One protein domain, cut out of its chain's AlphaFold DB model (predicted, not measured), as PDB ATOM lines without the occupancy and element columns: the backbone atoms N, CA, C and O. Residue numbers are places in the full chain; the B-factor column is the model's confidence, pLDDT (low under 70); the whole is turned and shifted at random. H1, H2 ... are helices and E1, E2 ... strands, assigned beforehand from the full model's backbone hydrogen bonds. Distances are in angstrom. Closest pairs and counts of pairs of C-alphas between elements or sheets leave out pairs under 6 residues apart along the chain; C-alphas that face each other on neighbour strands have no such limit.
ATOM      1  N   ALA A 100     226.620 240.966 210.035       66.25
ATOM      2  CA  ALA A 100     225.250 240.677 210.422       66.25
ATOM      3  C   ALA A 100     225.260 239.873 211.723       66.25
ATOM      4  O   ALA A 100     225.651 238.702 211.738       66.25
ATOM      5  N   GLY A 101     224.870 240.525 212.815       84.12
ATOM      6  CA  GLY A 101     224.544 239.849 214.056       84.12
ATOM      7  C   GLY A 101     223.216 239.109 213.924       84.12
ATOM      8  O   GLY A 101     222.734 238.812 212.827       84.12
ATOM      9  N   THR A 102     222.626 238.760 215.061       91.69
ATOM     10  CA  THR A 102     221.340 238.053 215.074       91.69
ATOM     11  C   THR A 102     220.216 239.078 215.175       91.69
ATOM     12  O   THR A 102     220.144 239.750 216.202       91.69
ATOM     13  N   PRO A 103     219.338 239.220 214.164       93.06
ATOM     14  CA  PRO A 103     218.200 240.119 214.276       93.06
ATOM     15  C   PRO A 103     217.249 239.653 215.384       93.06
ATOM     16  O   PRO A 103     217.120 238.458 215.658       93.06
ATOM     17  N   ILE A 104     216.556 240.608 215.997       94.25
ATOM     18  CA  ILE A 104     215.535 240.357 217.023       94.25
ATOM     19  C   ILE A 104     214.139 240.677 216.489       94.25
ATOM     20  O   ILE A 104     213.988 241.446 215.542       94.25
ATOM     21  N   GLN A 105     213.113 240.106 217.122       96.06
ATOM     22  CA  GLN A 105     211.715 240.421 216.830       96.06
ATOM     23  C   GLN A 105     211.230 241.549 217.743       96.06
ATOM     24  O   GLN A 105     211.231 241.424 218.972       96.06
ATOM     25  N   VAL A 106     210.789 242.643 217.134       95.88
ATOM     26  CA  VAL A 106     210.218 243.810 217.815       95.88
ATOM     27  C   VAL A 106     208.819 244.093 217.284       95.88
ATOM     28  O   VAL A 106     208.439 243.613 216.218       95.88
ATOM     29  N   ARG A 107     208.024 244.858 218.029       97.00
ATOM     30  CA  ARG A 107     206.753 245.370 217.518       97.00
ATOM     31  C   ARG A 107     207.011 246.552 216.586       97.00
ATOM     32  O   ARG A 107     207.609 247.540 217.006       97.00
ATOM     33  N   GLY A 108     206.561 246.437 215.340       94.44
ATOM     34  CA  GLY A 108     206.606 247.507 214.352       94.44
ATOM     35  C   GLY A 108     205.584 248.612 214.624       94.44
ATOM     36  O   GLY A 108     204.695 248.482 215.469       94.44
ATOM     37  N   ASP A 109     205.687 249.702 213.863       92.06
ATOM     38  CA  ASP A 109     204.796 250.868 213.976       92.06
ATOM     39  C   ASP A 109     203.324 250.547 213.658       92.06
ATOM     40  O   ASP A 109     202.410 251.243 214.108       92.06
ATOM     41  N   ASP A 110     203.082 249.497 212.873       94.88
ATOM     42  CA  ASP A 110     201.754 248.965 212.560       94.88
ATOM     43  C   ASP A 110     201.222 247.991 213.627       94.88
ATOM     44  O   ASP A 110     200.068 247.567 213.553       94.88
ATOM     45  N   GLY A 111     202.026 247.690 214.650       94.50
ATOM     46  CA  GLY A 111     201.710 246.756 215.727       94.50
ATOM     47  C   GLY A 111     202.055 245.297 215.422       94.50
ATOM     48  O   GLY A 111     201.955 244.464 216.329       94.50
ATOM     49  N   GLU A 112     202.487 244.980 214.200       96.62
ATOM     50  CA  GLU A 112     202.854 243.624 213.791       96.62
ATOM     51  C   GLU A 112     204.321 243.308 214.149       96.62
ATOM     52  O   GLU A 112     205.136 244.220 214.317       96.62
ATOM     53  N   PRO A 113     204.698 242.025 214.308       96.12
ATOM     54  CA  PRO A 113     206.096 241.644 214.495       96.12
ATOM     55  C   PRO A 113     206.973 242.037 213.296       96.12
ATOM     56  O   PRO A 113     206.626 241.759 212.146       96.12
ATOM     57  N   ALA A 114     208.130 242.632 213.577       95.12
ATOM     58  CA  ALA A 114     209.134 243.024 212.596       95.12
ATOM     59  C   ALA A 114     210.545 242.622 213.052       95.12
ATOM     60  O   ALA A 114     210.859 242.626 214.245       95.12
ATOM     61  N   GLU A 115     211.417 242.312 212.089       94.25
ATOM     62  CA  GLU A 115     212.831 242.038 212.349       94.25
ATOM     63  C   GLU A 115     213.636 243.335 212.456       94.25
ATOM     64  O   GLU A 115     213.579 244.190 211.572       94.25
ATOM     65  N   LEU A 116     214.443 243.446 213.513       93.12
ATOM     66  CA  LEU A 116     215.411 244.522 213.700       93.12
ATOM     67  C   LEU A 116     216.833 243.951 213.675       93.12
ATOM     68  O   LEU A 116     217.223 243.206 214.573       93.12
ATOM     69  N   GLY A 117     217.598 244.305 212.638       90.69
ATOM     70  CA  GLY A 117     218.976 243.840 212.423       90.69
ATOM     71  C   GLY A 117     220.073 244.783 212.927       90.69
ATOM     72  O   GLY A 117     221.233 244.401 212.933       90.69
ATOM     73  N   GLY A 118     219.733 245.999 213.352       91.81
ATOM     74  CA  GLY A 118     220.695 247.019 213.767       91.81
ATOM     75  C   GLY A 118     220.072 248.412 213.738       91.81
ATOM     76  O   GLY A 118     218.905 248.564 213.372       91.81
ATOM     77  N   LEU A 119     220.841 249.425 214.137       93.19
ATOM     78  CA  LEU A 119     220.429 250.825 214.066       93.19
ATOM     79  C   LEU A 119     221.274 251.569 213.035       93.19
ATOM     80  O   LEU A 119     222.494 251.435 213.011       93.19
ATOM     81  N   GLU A 120     220.626 252.404 212.232       91.56
ATOM     82  CA  GLU A 120     221.293 253.288 211.274       91.56
ATOM     83  C   GLU A 120     221.715 254.598 211.944       91.56
ATOM     84  O   GLU A 120     220.930 255.233 212.656       91.56
ATOM     85  N   GLY A 121     222.947 255.039 211.690       94.06
ATOM     86  CA  GLY A 121     223.460 256.284 212.250       94.06
ATOM     87  C   GLY A 121     224.857 256.655 211.770       94.06
ATOM     88  O   GLY A 121     225.385 256.129 210.793       94.06
ATOM     89  N   TRP A 122     225.494 257.607 212.453       94.69
ATOM     90  CA  TRP A 122     226.839 258.057 212.076       94.69
ATOM     91  C   TRP A 122     227.918 256.984 212.333       94.69
ATOM     92  O   TRP A 122     228.964 256.995 211.679       94.69
ATOM     93  N   TRP A 123     227.663 256.049 213.255       93.94
ATOM     94  CA  TRP A 123     228.565 254.953 213.639       93.94
ATOM     95  C   TRP A 123     228.729 253.878 212.555       93.94
ATOM     96  O   TRP A 123     229.771 253.228 212.516       93.94
ATOM     97  N   ASN A 124     227.779 253.748 211.625       90.31
ATOM     98  CA  ASN A 124     227.872 252.848 210.468       90.31
ATOM     99  C   ASN A 124     227.760 253.572 209.108       90.31
ATOM    100  O   ASN A 124     228.001 252.971 208.063       90.31
ATOM    101  N   SER A 125     227.510 254.886 209.098       90.56
ATOM    102  CA  SER A 125     227.540 255.706 207.880       90.56
ATOM    103  C   SER A 125     228.950 256.145 207.470       90.56
ATOM    104  O   SER A 125     229.824 256.411 208.301       90.56
ATOM    105  N   THR A 126     229.141 256.332 206.160       92.38
ATOM    106  CA  THR A 126     230.347 256.959 205.596       92.38
ATOM    107  C   THR A 126     230.107 258.454 205.348       92.38
ATOM    108  O   THR A 126     229.233 258.787 204.543       92.38
ATOM    109  N   PRO A 127     230.859 259.367 205.998       94.38
ATOM    110  CA  PRO A 127     230.736 260.803 205.763       94.38
ATOM    111  C   PRO A 127     230.929 261.182 204.288       94.38
ATOM    112  O   PRO A 127     231.909 260.796 203.646       94.38
ATOM    113  N   ALA A 128     229.994 261.968 203.759       93.19
ATOM    114  CA  ALA A 128     229.957 262.392 202.364       93.19
ATOM    115  C   ALA A 128     229.991 263.920 202.240       93.19
ATOM    116  O   ALA A 128     229.588 264.637 203.154       93.19
ATOM    117  N   SER A 129     230.500 264.408 201.109       92.75
ATOM    118  CA  SER A 129     230.508 265.836 200.793       92.75
ATOM    119  C   SER A 129     229.156 266.294 200.237       92.75
ATOM    120  O   SER A 129     228.414 265.491 199.670       92.75
ATOM    121  N   ASP A 130     228.873 267.597 200.302       92.44
ATOM    122  CA  ASP A 130     227.657 268.189 199.715       92.44
ATOM    123  C   ASP A 130     227.555 267.976 198.194       92.44
ATOM    124  O   ASP A 130     226.463 267.967 197.629       92.44
ATOM    125  N   ALA A 131     228.690 267.786 197.514       91.94
ATOM    126  CA  ALA A 131     228.745 267.504 196.080       91.94
ATOM    127  C   ALA A 131     228.477 266.022 195.744       91.94
ATOM    128  O   ALA A 131     228.510 265.639 194.573       91.94
ATOM    129  N   GLY A 132     228.219 265.186 196.754       86.94
ATOM    130  CA  GLY A 132     228.217 263.736 196.635       86.94
ATOM    131  C   GLY A 132     229.629 263.148 196.716       86.94
ATOM    132  O   GLY A 132     230.635 263.849 196.616       86.94
ATOM    133  N   GLY A 133     229.707 261.836 196.938       90.50
ATOM    134  CA  GLY A 133     230.975 261.140 197.177       90.50
ATOM    135  C   GLY A 133     231.491 261.300 198.609       90.50
ATOM    136  O   GLY A 133     231.044 262.161 199.365       90.50
ATOM    137  N   TRP A 134     232.409 260.421 198.999       93.00
ATOM    138  CA  TRP A 134     232.946 260.387 200.358       93.00
ATOM    139  C   TRP A 134     233.916 261.534 200.625       93.00
ATOM    140  O   TRP A 134     234.631 261.984 199.730       93.00
ATOM    141  N   LEU A 135     233.944 261.988 201.874       94.81
ATOM    142  CA  LEU A 135     234.980 262.897 202.357       94.81
ATOM    143  C   LEU A 135     236.304 262.146 202.536       94.81
ATOM    144  O   LEU A 135     236.300 260.968 202.898       94.81
ATOM    145  N   ASP A 136     237.425 262.851 202.370       93.81
ATOM    146  CA  ASP A 136     238.730 262.379 202.853       93.81
ATOM    147  C   ASP A 136     238.639 262.102 204.362       93.81
ATOM    148  O   ASP A 136     237.996 262.870 205.086       93.81
ATOM    149  N   VAL A 137     239.272 261.029 204.845       95.44
ATOM    150  CA  VAL A 137     239.146 260.574 206.243       95.44
ATOM    151  C   VAL A 137     239.570 261.662 207.232       95.44
ATOM    152  O   VAL A 137     238.938 261.849 208.268       95.44
ATOM    153  N   GLU A 138     240.582 262.456 206.891       95.19
ATOM    154  CA  GLU A 138     241.081 263.562 207.712       95.19
ATOM    155  C   GLU A 138     240.043 264.679 207.914       95.19
ATOM    156  O   GLU A 138     240.203 265.524 208.795       95.19
ATOM    157  N   LYS A 139     238.977 264.698 207.103       95.56
ATOM    158  CA  LYS A 139     237.860 265.652 207.185       95.56
ATOM    159  C   LYS A 139     236.626 265.064 207.863       95.56
ATOM    160  O   LYS A 139     235.598 265.739 207.937       95.56
ATOM    161  N   TRP A 140     236.679 263.813 208.309       95.88
ATOM    162  CA  TRP A 140     235.535 263.179 208.951       95.88
ATOM    163  C   TRP A 140     235.253 263.800 210.327       95.88
ATOM    164  O   TRP A 140     236.173 264.283 210.994       95.88
ATOM    165  N   PRO A 141     233.984 263.797 210.779       96.19
ATOM    166  CA  PRO A 141     233.631 264.268 212.115       96.19
ATOM    167  C   PRO A 141     234.423 263.542 213.209       96.19
ATOM    168  O   PRO A 141     234.586 262.326 213.142       96.19
ATOM    169  N   ARG A 142     234.846 264.263 214.258       96.12
ATOM    170  CA  ARG A 142     235.609 263.671 215.376       96.12
ATOM    171  C   ARG A 142     234.909 262.478 216.015       96.12
ATOM    172  O   ARG A 142     235.553 261.458 216.177       96.12
ATOM    173  N   GLN A 143     233.591 262.547 216.211       96.75
ATOM    174  CA  GLN A 143     232.803 261.420 216.730       96.75
ATOM    175  C   GLN A 143     233.020 260.115 215.940       96.75
ATOM    176  O   GLN A 143     233.074 259.043 216.516       96.75
ATOM    177  N   VAL A 144     233.208 260.192 214.619       96.62
ATOM    178  CA  VAL A 144     233.477 259.013 213.790       96.62
ATOM    179  C   VAL A 144     234.907 258.502 213.992       96.62
ATOM    180  O   VAL A 144     235.132 257.297 213.999       96.62
ATOM    181  N   LEU A 145     235.875 259.413 214.103       97.06
ATOM    182  CA  LEU A 145     237.293 259.072 214.252       97.06
ATOM    183  C   LEU A 145     237.614 258.545 215.659       97.06
ATOM    184  O   LEU A 145     238.476 257.682 215.813       97.06
ATOM    185  N   ASP A 146     236.918 259.061 216.669       97.50
ATOM    186  CA  ASP A 146     237.115 258.716 218.075       97.50
ATOM    187  C   ASP A 146     236.455 257.372 218.434       97.50
ATOM    188  O   ASP A 146     236.943 256.692 219.331       97.50
ATOM    189  N   HIS A 147     235.434 256.945 217.677       97.50
ATOM    190  CA  HIS A 147     234.707 255.682 217.868       97.50
ATOM    191  C   HIS A 147     234.809 254.780 216.623       97.50
ATOM    192  O   HIS A 147     233.830 254.598 215.889       97.50
ATOM    193  N   PRO A 148     236.002 254.228 216.325       96.06
ATOM    194  CA  PRO A 148     236.228 253.451 215.109       96.06
ATOM    195  C   PRO A 148     235.518 252.093 215.114       96.06
ATOM    196  O   PRO A 148     235.275 251.545 214.040       96.06
ATOM    197  N   ALA A 149     235.228 251.541 216.293       96.31
ATOM    198  CA  ALA A 149     234.634 250.226 216.465       96.31
ATOM    199  C   ALA A 149     233.360 250.329 217.304       96.31
ATOM    200  O   ALA A 149     233.399 250.787 218.444       96.31
ATOM    201  N   THR A 150     232.236 249.881 216.751       96.94
ATOM    202  CA  THR A 150     230.928 249.961 217.406       96.94
ATOM    203  C   THR A 150     230.187 248.635 217.375       96.94
ATOM    204  O   THR A 150     230.293 247.877 216.406       96.94
ATOM    205  N   VAL A 151     229.394 248.377 218.413       96.94
ATOM    206  CA  VAL A 151     228.519 247.203 218.513       96.94
ATOM    207  C   VAL A 151     227.109 247.649 218.880       96.94
ATOM    208  O   VAL A 151     226.921 248.404 219.830       96.94
ATOM    209  N   THR A 152     226.119 247.166 218.137       97.06
ATOM    210  CA  THR A 152     224.697 247.371 218.420       97.06
ATOM    211  C   THR A 152     224.145 246.149 219.148       97.06
ATOM    212  O   THR A 152     224.275 245.028 218.650       97.06
ATOM    213  N   VAL A 153     223.533 246.346 220.317       96.75
ATOM    214  CA  VAL A 153     223.167 245.265 221.246       96.75
ATOM    215  C   VAL A 153     221.782 245.486 221.834       96.75
ATOM    216  O   VAL A 153     221.445 246.599 222.225       96.75
ATOM    217  N   GLU A 154     220.998 244.420 221.953       95.75
ATOM    218  CA  GLU A 154     219.767 244.398 222.746       95.75
ATOM    219  C   GLU A 154     220.096 244.099 224.217       95.75
ATOM    220  O   GLU A 154     220.721 243.086 224.535       95.75
ATOM    221  N   THR A 155     219.697 244.987 225.127       95.81
ATOM    222  CA  THR A 155     220.167 245.001 226.523       95.81
ATOM    223  C   THR A 155     219.617 243.878 227.402       95.81
ATOM    224  O   THR A 155     220.275 243.495 228.369       95.81
ATOM    225  N   THR A 156     218.443 243.325 227.095       92.25
ATOM    226  CA  THR A 156     217.789 242.283 227.909       92.25
ATOM    227  C   THR A 156     218.493 240.938 227.774       92.25
ATOM    228  O   THR A 156     218.675 240.218 228.755       92.25
ATOM    229  N   THR A 157     218.866 240.581 226.550       88.94
ATOM    230  CA  THR A 157     219.464 239.287 226.201       88.94
ATOM    231  C   THR A 157     220.962 239.381 225.939       88.94
ATOM    232  O   THR A 157     221.640 238.355 225.916       88.94
ATOM    233  N   GLY A 158     221.487 240.593 225.736       92.25
ATOM    234  CA  GLY A 158     222.855 240.812 225.275       92.25
ATOM    235  C   GLY A 158     223.068 240.400 223.816       92.25
ATOM    236  O   GLY A 158     224.206 240.175 223.406       92.25
ATOM    237  N   THR A 159     221.991 240.260 223.033       93.69
ATOM    238  CA  THR A 159     222.080 239.855 221.624       93.69
ATOM    239  C   THR A 159     222.743 240.957 220.807       93.69
ATOM    240  O   THR A 159     222.246 242.079 220.754       93.69
ATOM    241  N   VAL A 160     223.849 240.628 220.138       95.44
ATOM    242  CA  VAL A 160     224.506 241.519 219.174       95.44
ATOM    243  C   VAL A 160     223.719 241.511 217.866       95.44
ATOM    244  O   VAL A 160     223.581 240.462 217.231       95.44
ATOM    245  N   LEU A 161     223.237 242.684 217.467       94.81
ATOM    246  CA  LEU A 161     222.501 242.911 216.223       94.81
ATOM    247  C   LEU A 161     223.457 243.230 215.070       94.81
ATOM    248  O   LEU A 161     223.350 242.666 213.988       94.81
ATOM    249  N   GLU A 162     224.448 244.080 215.328       95.06
ATOM    250  CA  GLU A 162     225.438 244.516 214.344       95.06
ATOM    251  C   GLU A 162     226.767 244.807 215.044       95.06
ATOM    252  O   GLU A 162     226.787 245.306 216.169       95.06
ATOM    253  N   SER A 163     227.887 244.545 214.370       95.38
ATOM    254  CA  SER A 163     229.176 245.110 214.770       95.38
ATOM    255  C   SER A 163     229.955 245.620 213.565       95.38
ATOM    256  O   SER A 163     229.853 245.072 212.457       95.38
ATOM    257  N   PHE A 164     230.748 246.662 213.788       94.94
ATOM    258  CA  PHE A 164     231.568 247.272 212.757       94.94
ATOM    259  C   PHE A 164     232.849 247.848 213.345       94.94
ATOM    260  O   PHE A 164     232.795 248.676 214.245       94.94
ATOM    261  N   ASP A 165     233.988 247.434 212.801       94.88
ATOM    262  CA  ASP A 165     235.281 248.076 212.979       94.88
ATOM    263  C   ASP A 165     235.698 248.739 211.664       94.88
ATOM    264  O   ASP A 165     235.991 248.098 210.649       94.88
ATOM    265  N   ARG A 166     235.732 250.067 211.694       94.19
ATOM    266  CA  ARG A 166     236.032 250.922 210.551       94.19
ATOM    267  C   ARG A 166     237.523 250.975 210.210       94.19
ATOM    268  O   ARG A 166     237.893 251.506 209.163       94.19
ATOM    269  N   ARG A 167     238.390 250.431 211.067       95.06
ATOM    270  CA  ARG A 167     239.838 250.299 210.818       95.06
ATOM    271  C   ARG A 167     240.140 249.087 209.958       95.06
ATOM    272  O   ARG A 167     241.107 249.108 209.203       95.06
ATOM    273  N   THR A 168     239.324 248.042 210.046       93.19
ATOM    274  CA  THR A 168     239.481 246.802 209.271       93.19
ATOM    275  C   THR A 168     238.405 246.626 208.205       93.19
ATOM    276  O   THR A 168     238.561 245.781 207.326       93.19
ATOM    277  N   CYS A 169     237.340 247.431 208.251       92.12
ATOM    278  CA  CYS A 169     236.136 247.271 207.441       92.12
ATOM    279  C   CYS A 169     235.490 245.887 207.609       92.12
ATOM    280  O   CYS A 169     235.059 245.266 206.636       92.12
ATOM    281  N   THR A 170     235.458 245.397 208.849       91.69
ATOM    282  CA  THR A 170     234.878 244.100 209.227       91.69
ATOM    283  C   THR A 170     234.014 244.237 210.477       91.69
ATOM    284  O   THR A 170     233.833 245.331 210.999       91.69
ATOM    285  N   GLY A 171     233.473 243.127 210.978       92.25
ATOM    286  CA  GLY A 171     232.923 243.078 212.330       92.25
ATOM    287  C   GLY A 171     233.983 243.200 213.418       92.25
ATOM    288  O   GLY A 171     235.176 243.040 213.146       92.25
ATOM    289  N   VAL A 172     233.523 243.429 214.647       93.81
ATOM    290  CA  VAL A 172     234.359 243.412 215.853       93.81
ATOM    291  C   VAL A 172     234.458 241.969 216.355       93.81
ATOM    292  O   VAL A 172     233.545 241.444 216.994       93.81
ATOM    293  N   GLU A 173     235.563 241.295 216.046       89.56
ATOM    294  CA  GLU A 173     235.772 239.901 216.449       89.56
ATOM    295  C   GLU A 173     236.051 239.762 217.952       89.56
ATOM    296  O   GLU A 173     236.783 240.548 218.548       89.56
ATOM    297  N   GLY A 174     235.495 238.717 218.572       88.62
ATOM    298  CA  GLY A 174     235.769 238.384 219.976       88.62
ATOM    299  C   GLY A 174     235.204 239.374 220.999       88.62
ATOM    300  O   GLY A 174     235.536 239.272 222.181       88.62
ATOM    301  N   TRP A 175     234.351 240.311 220.573       92.44
ATOM    302  CA  TRP A 175     233.700 241.244 221.482       92.44
ATOM    303  C   TRP A 175     232.856 240.504 222.523       92.44
ATOM    304  O   TRP A 175     232.158 239.534 222.221       92.44
ATOM    305  N   THR A 176     232.933 240.971 223.765       89.94
ATOM    306  CA  THR A 176     232.139 240.463 224.885       89.94
ATOM    307  C   THR A 176     231.409 241.633 225.511       89.94
ATOM    308  O   THR A 176     232.024 242.664 225.782       89.94
ATOM    309  N   ALA A 177     230.113 241.462 225.757       86.81
ATOM    310  CA  ALA A 177     229.311 242.518 226.344       86.81
ATOM    311  C   ALA A 177     229.841 242.931 227.726       86.81
ATOM    312  O   ALA A 177     230.150 242.054 228.543       86.81
ATOM    313  N   PRO A 178     229.927 244.246 228.009       88.44
ATOM    314  CA  PRO A 178     230.082 244.714 229.378       88.44
ATOM    315  C   PRO A 178     228.836 244.343 230.198       88.44
ATOM    316  O   PRO A 178     227.860 243.801 229.679       88.44
ATOM    317  N   ASP A 179     228.848 244.636 231.497       90.25
ATOM    318  CA  ASP A 179     227.647 244.475 232.316       90.25
ATOM    319  C   ASP A 179     226.541 245.434 231.841       90.25
ATOM    320  O   ASP A 179     226.594 246.640 232.084       90.25
ATOM    321  N   LEU A 180     225.536 244.883 231.154       91.94
ATOM    322  CA  LEU A 180     224.402 245.636 230.617       91.94
ATOM    323  C   LEU A 180     223.285 245.837 231.648       91.94
ATOM    324  O   LEU A 180     222.313 246.526 231.352       91.94
ATOM    325  N   SER A 181     223.394 245.276 232.859       89.69
ATOM    326  CA  SER A 181     222.317 245.339 233.861       89.69
ATOM    327  C   SER A 181     222.035 246.751 234.387       89.69
ATOM    328  O   SER A 181     220.967 247.003 234.946       89.69
ATOM    329  N   ALA A 182     222.979 247.676 234.193       90.69
ATOM    330  CA  ALA A 182     222.811 249.094 234.497       90.69
ATOM    331  C   ALA A 182     222.054 249.870 233.402       90.69
ATOM    332  O   ALA A 182     221.619 250.995 233.655       90.69
ATOM    333  N   LEU A 183     221.905 249.298 232.202       92.88
ATOM    334  CA  LEU A 183     221.192 249.912 231.084       92.88
ATOM    335  C   LEU A 183     219.694 249.571 231.135       92.88
ATOM    336  O   LEU A 183     219.309 248.539 231.693       92.88
ATOM    337  N   PRO A 184     218.818 250.415 230.556       92.69
ATOM    338  CA  PRO A 184     217.394 250.112 230.485       92.69
ATOM    339  C   PRO A 184     217.140 248.793 229.749       92.69
ATOM    340  O   PRO A 184     217.712 248.543 228.690       92.69
ATOM    341  N   ALA A 185     216.258 247.954 230.296       92.25
ATOM    342  CA  ALA A 185     215.788 246.749 229.615       92.25
ATOM    343  C   ALA A 185     214.975 247.104 228.355       92.25
ATOM    344  O   ALA A 185     214.498 248.234 228.215       92.25
ATOM    345  N   SER A 186     214.803 246.130 227.458       94.06
ATOM    346  CA  SER A 186     214.087 246.293 226.183       94.06
ATOM    347  C   SER A 186     214.573 247.512 225.395       94.06
ATOM    348  O   SER A 186     213.789 248.333 224.919       94.06
ATOM    349  N   THR A 187     215.888 247.679 225.316       96.94
ATOM    350  CA  THR A 187     216.523 248.796 224.618       96.94
ATOM    351  C   THR A 187     217.597 248.242 223.702       96.94
ATOM    352  O   THR A 187     218.327 247.321 224.062       96.94
ATOM    353  N   VAL A 188     217.692 248.805 222.506       97.38
ATOM    354  CA  VAL A 188     218.836 248.598 221.628       97.38
ATOM    355  C   VAL A 188     219.798 249.754 221.838       97.38
ATOM    356  O   VAL A 188     219.412 250.916 221.721       97.38
ATOM    357  N   VAL A 189     221.044 249.439 222.161       97.81
ATOM    358  CA  VAL A 189     222.104 250.426 222.374       97.81
ATOM    359  C   VAL A 189     223.200 250.259 221.339       97.81
ATOM    360  O   VAL A 189     223.497 249.143 220.918       97.81
ATOM    361  N   VAL A 190     223.815 251.373 220.953       97.81
ATOM    362  CA  VAL A 190     225.068 251.385 220.194       97.81
ATOM    363  C   VAL A 190     226.178 251.718 221.168       97.81
ATOM    364  O   VAL A 190     226.130 252.755 221.827       97.81
ATOM    365  N   LEU A 191     227.163 250.836 221.259       97.88
ATOM    366  CA  LEU A 191     228.307 250.975 222.144       97.88
ATOM    367  C   LEU A 191     229.572 251.230 221.337       97.88
ATOM    368  O   LEU A 191     229.759 250.626 220.278       97.88
ATOM    369  N   ASP A 192     230.472 252.042 221.881       97.50
ATOM    370  CA  ASP A 192     231.885 251.944 221.539       97.50
ATOM    371  C   ASP A 192     232.407 250.583 222.020       97.50
ATOM    372  O   ASP A 192     232.261 250.209 223.189       97.50
ATOM    373  N   ALA A 193     232.977 249.806 221.102       96.81
ATOM    374  CA  ALA A 193     233.360 248.426 221.365       96.81
ATOM    375  C   ALA A 193     234.546 248.297 222.335       96.81
ATOM    376  O   ALA A 193     234.716 247.241 222.947       96.81
ATOM    377  N   GLU A 194     235.370 249.340 222.453       95.50
ATOM    378  CA  GLU A 194     236.604 249.343 223.238       95.50
ATOM    379  C   GLU A 194     236.384 249.920 224.636       95.50
ATOM    380  O   GLU A 194     236.938 249.410 225.613       95.50
ATOM    381  N   THR A 195     235.569 250.970 224.742       95.25
ATOM    382  CA  THR A 195     235.327 251.681 226.005       95.25
ATOM    383  C   THR A 195     234.032 251.260 226.693       95.25
ATOM    384  O   THR A 195     233.905 251.430 227.908       95.25
ATOM    385  N   GLY A 196     233.072 250.707 225.945       94.94
ATOM    386  CA  GLY A 196     231.720 250.430 226.430       94.94
ATOM    387  C   GLY A 196     230.855 251.683 226.598       94.94
ATOM    388  O   GLY A 196     229.791 251.602 227.211       94.94
ATOM    389  N   GLU A 197     231.296 252.838 226.091       96.31
ATOM    390  CA  GLU A 197     230.501 254.068 226.076       96.31
ATOM    391  C   GLU A 197     229.217 253.881 225.262       96.31
ATOM    392  O   GLU A 197     229.245 253.331 224.163       96.31
ATOM    393  N   VAL A 198     228.089 254.372 225.784       97.00
ATOM    394  CA  VAL A 198     226.812 254.384 225.065       97.00
ATOM    395  C   VAL A 198     226.768 255.580 224.116       97.00
ATOM    396  O   VAL A 198     226.737 256.729 224.550       97.00
ATOM    397  N   LEU A 199     226.727 255.296 222.816       97.56
ATOM    398  CA  LEU A 199     226.724 256.288 221.737       97.56
ATOM    399  C   LEU A 199     225.305 256.645 221.275       97.56
ATOM    400  O   LEU A 199     225.055 257.760 220.813       97.56
ATOM    401  N   ALA A 200     224.378 255.690 221.376       97.38
ATOM    402  CA  ALA A 200     222.964 255.874 221.070       97.38
ATOM    403  C   ALA A 200     222.100 254.838 221.797       97.38
ATOM    404  O   ALA A 200     222.549 253.728 222.085       97.38
ATOM    405  N   GLU A 201     220.840 255.194 222.034       96.75
ATOM    406  CA  GLU A 201     219.836 254.334 222.657       96.75
ATOM    407  C   GLU A 201     218.526 254.407 221.872       96.75
ATOM    408  O   GLU A 201     218.096 255.482 221.441       96.75
ATOM    409  N   HIS A 202     217.870 253.263 221.717       97.12
ATOM    410  CA  HIS A 202     216.567 253.149 221.087       97.12
ATOM    411  C   HIS A 202     215.695 252.156 221.869       97.12
ATOM    412  O   HIS A 202     215.932 250.947 221.800       97.12
ATOM    413  N   PRO A 203     214.700 252.635 222.638       96.81
ATOM    414  CA  PRO A 203     213.740 251.761 223.297       96.81
ATOM    415  C   PRO A 203     212.970 250.932 222.268       96.81
ATOM    416  O   PRO A 203     212.538 251.466 221.248       96.81
ATOM    417  N   VAL A 204     212.753 249.653 222.562       96.00
ATOM    418  CA  VAL A 204     211.998 248.734 221.703       96.00
ATOM    419  C   VAL A 204     210.945 247.983 222.507       96.00
ATOM    420  O   VAL A 204     211.090 247.745 223.705       96.00
TER     421      VAL A 204
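What this domain is: This is residues 100 to 204 of the 209 residues of an uncharacterized protein of Cellulosimicrobium cellulans F16 (UniProt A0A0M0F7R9). With little regular structure, this is one antiparallel sheet, order E4 E3 E5 E6, with the small hairpin E1 E2 near one end and short H1 near the other. A long loop, residues 117 to 141, joins the hairpin E1 E2 to H1, and another, residues 166 to 186, joins E4 to E5 within the sheet. The printed part has 105 residues, mostly strand, with 38 in named elements: E1 E2 H1 E3 E4 E5 E6. It is compact, radius of gyration of the C-alphas 14.7 A, spanning 40 by 33 by 21 A.

Where its parts are: Find C-alpha 104 at (215.535, 240.357, 217.023), where E1 begins, residues 104 to 107; then come E2, 113 to 116, and H1, 142 to 146. E3, 149 to 154, is 17.2 A long; E4, 159 to 165, 17.8 A; E5, 187 to 192, 16.0 A; E6, 198 to 203, 13.4 A, ends at (213.740, 251.761, 223.297).

How they stand to each other: Look for N and O within hydrogen-bond range: hairpin E1 E2, N 104 and O 116, 3.0 A; hairpin E3 E4, N 150 and O 164, 2.8 A; E3 and E5, N 151 and O 191, 2.9 A; hairpin E5 E6, N 188 and O 202, 2.9 A. H1, its O i to N i+4 pair within range, is not on the sheet.

The domain as a whole: C-alphas 131 and 181, the farthest apart, stand 44.3 A apart. Residues 117 to 141 and 166 to 186 are long links. The printed part has no cut; residue 100 is under 70.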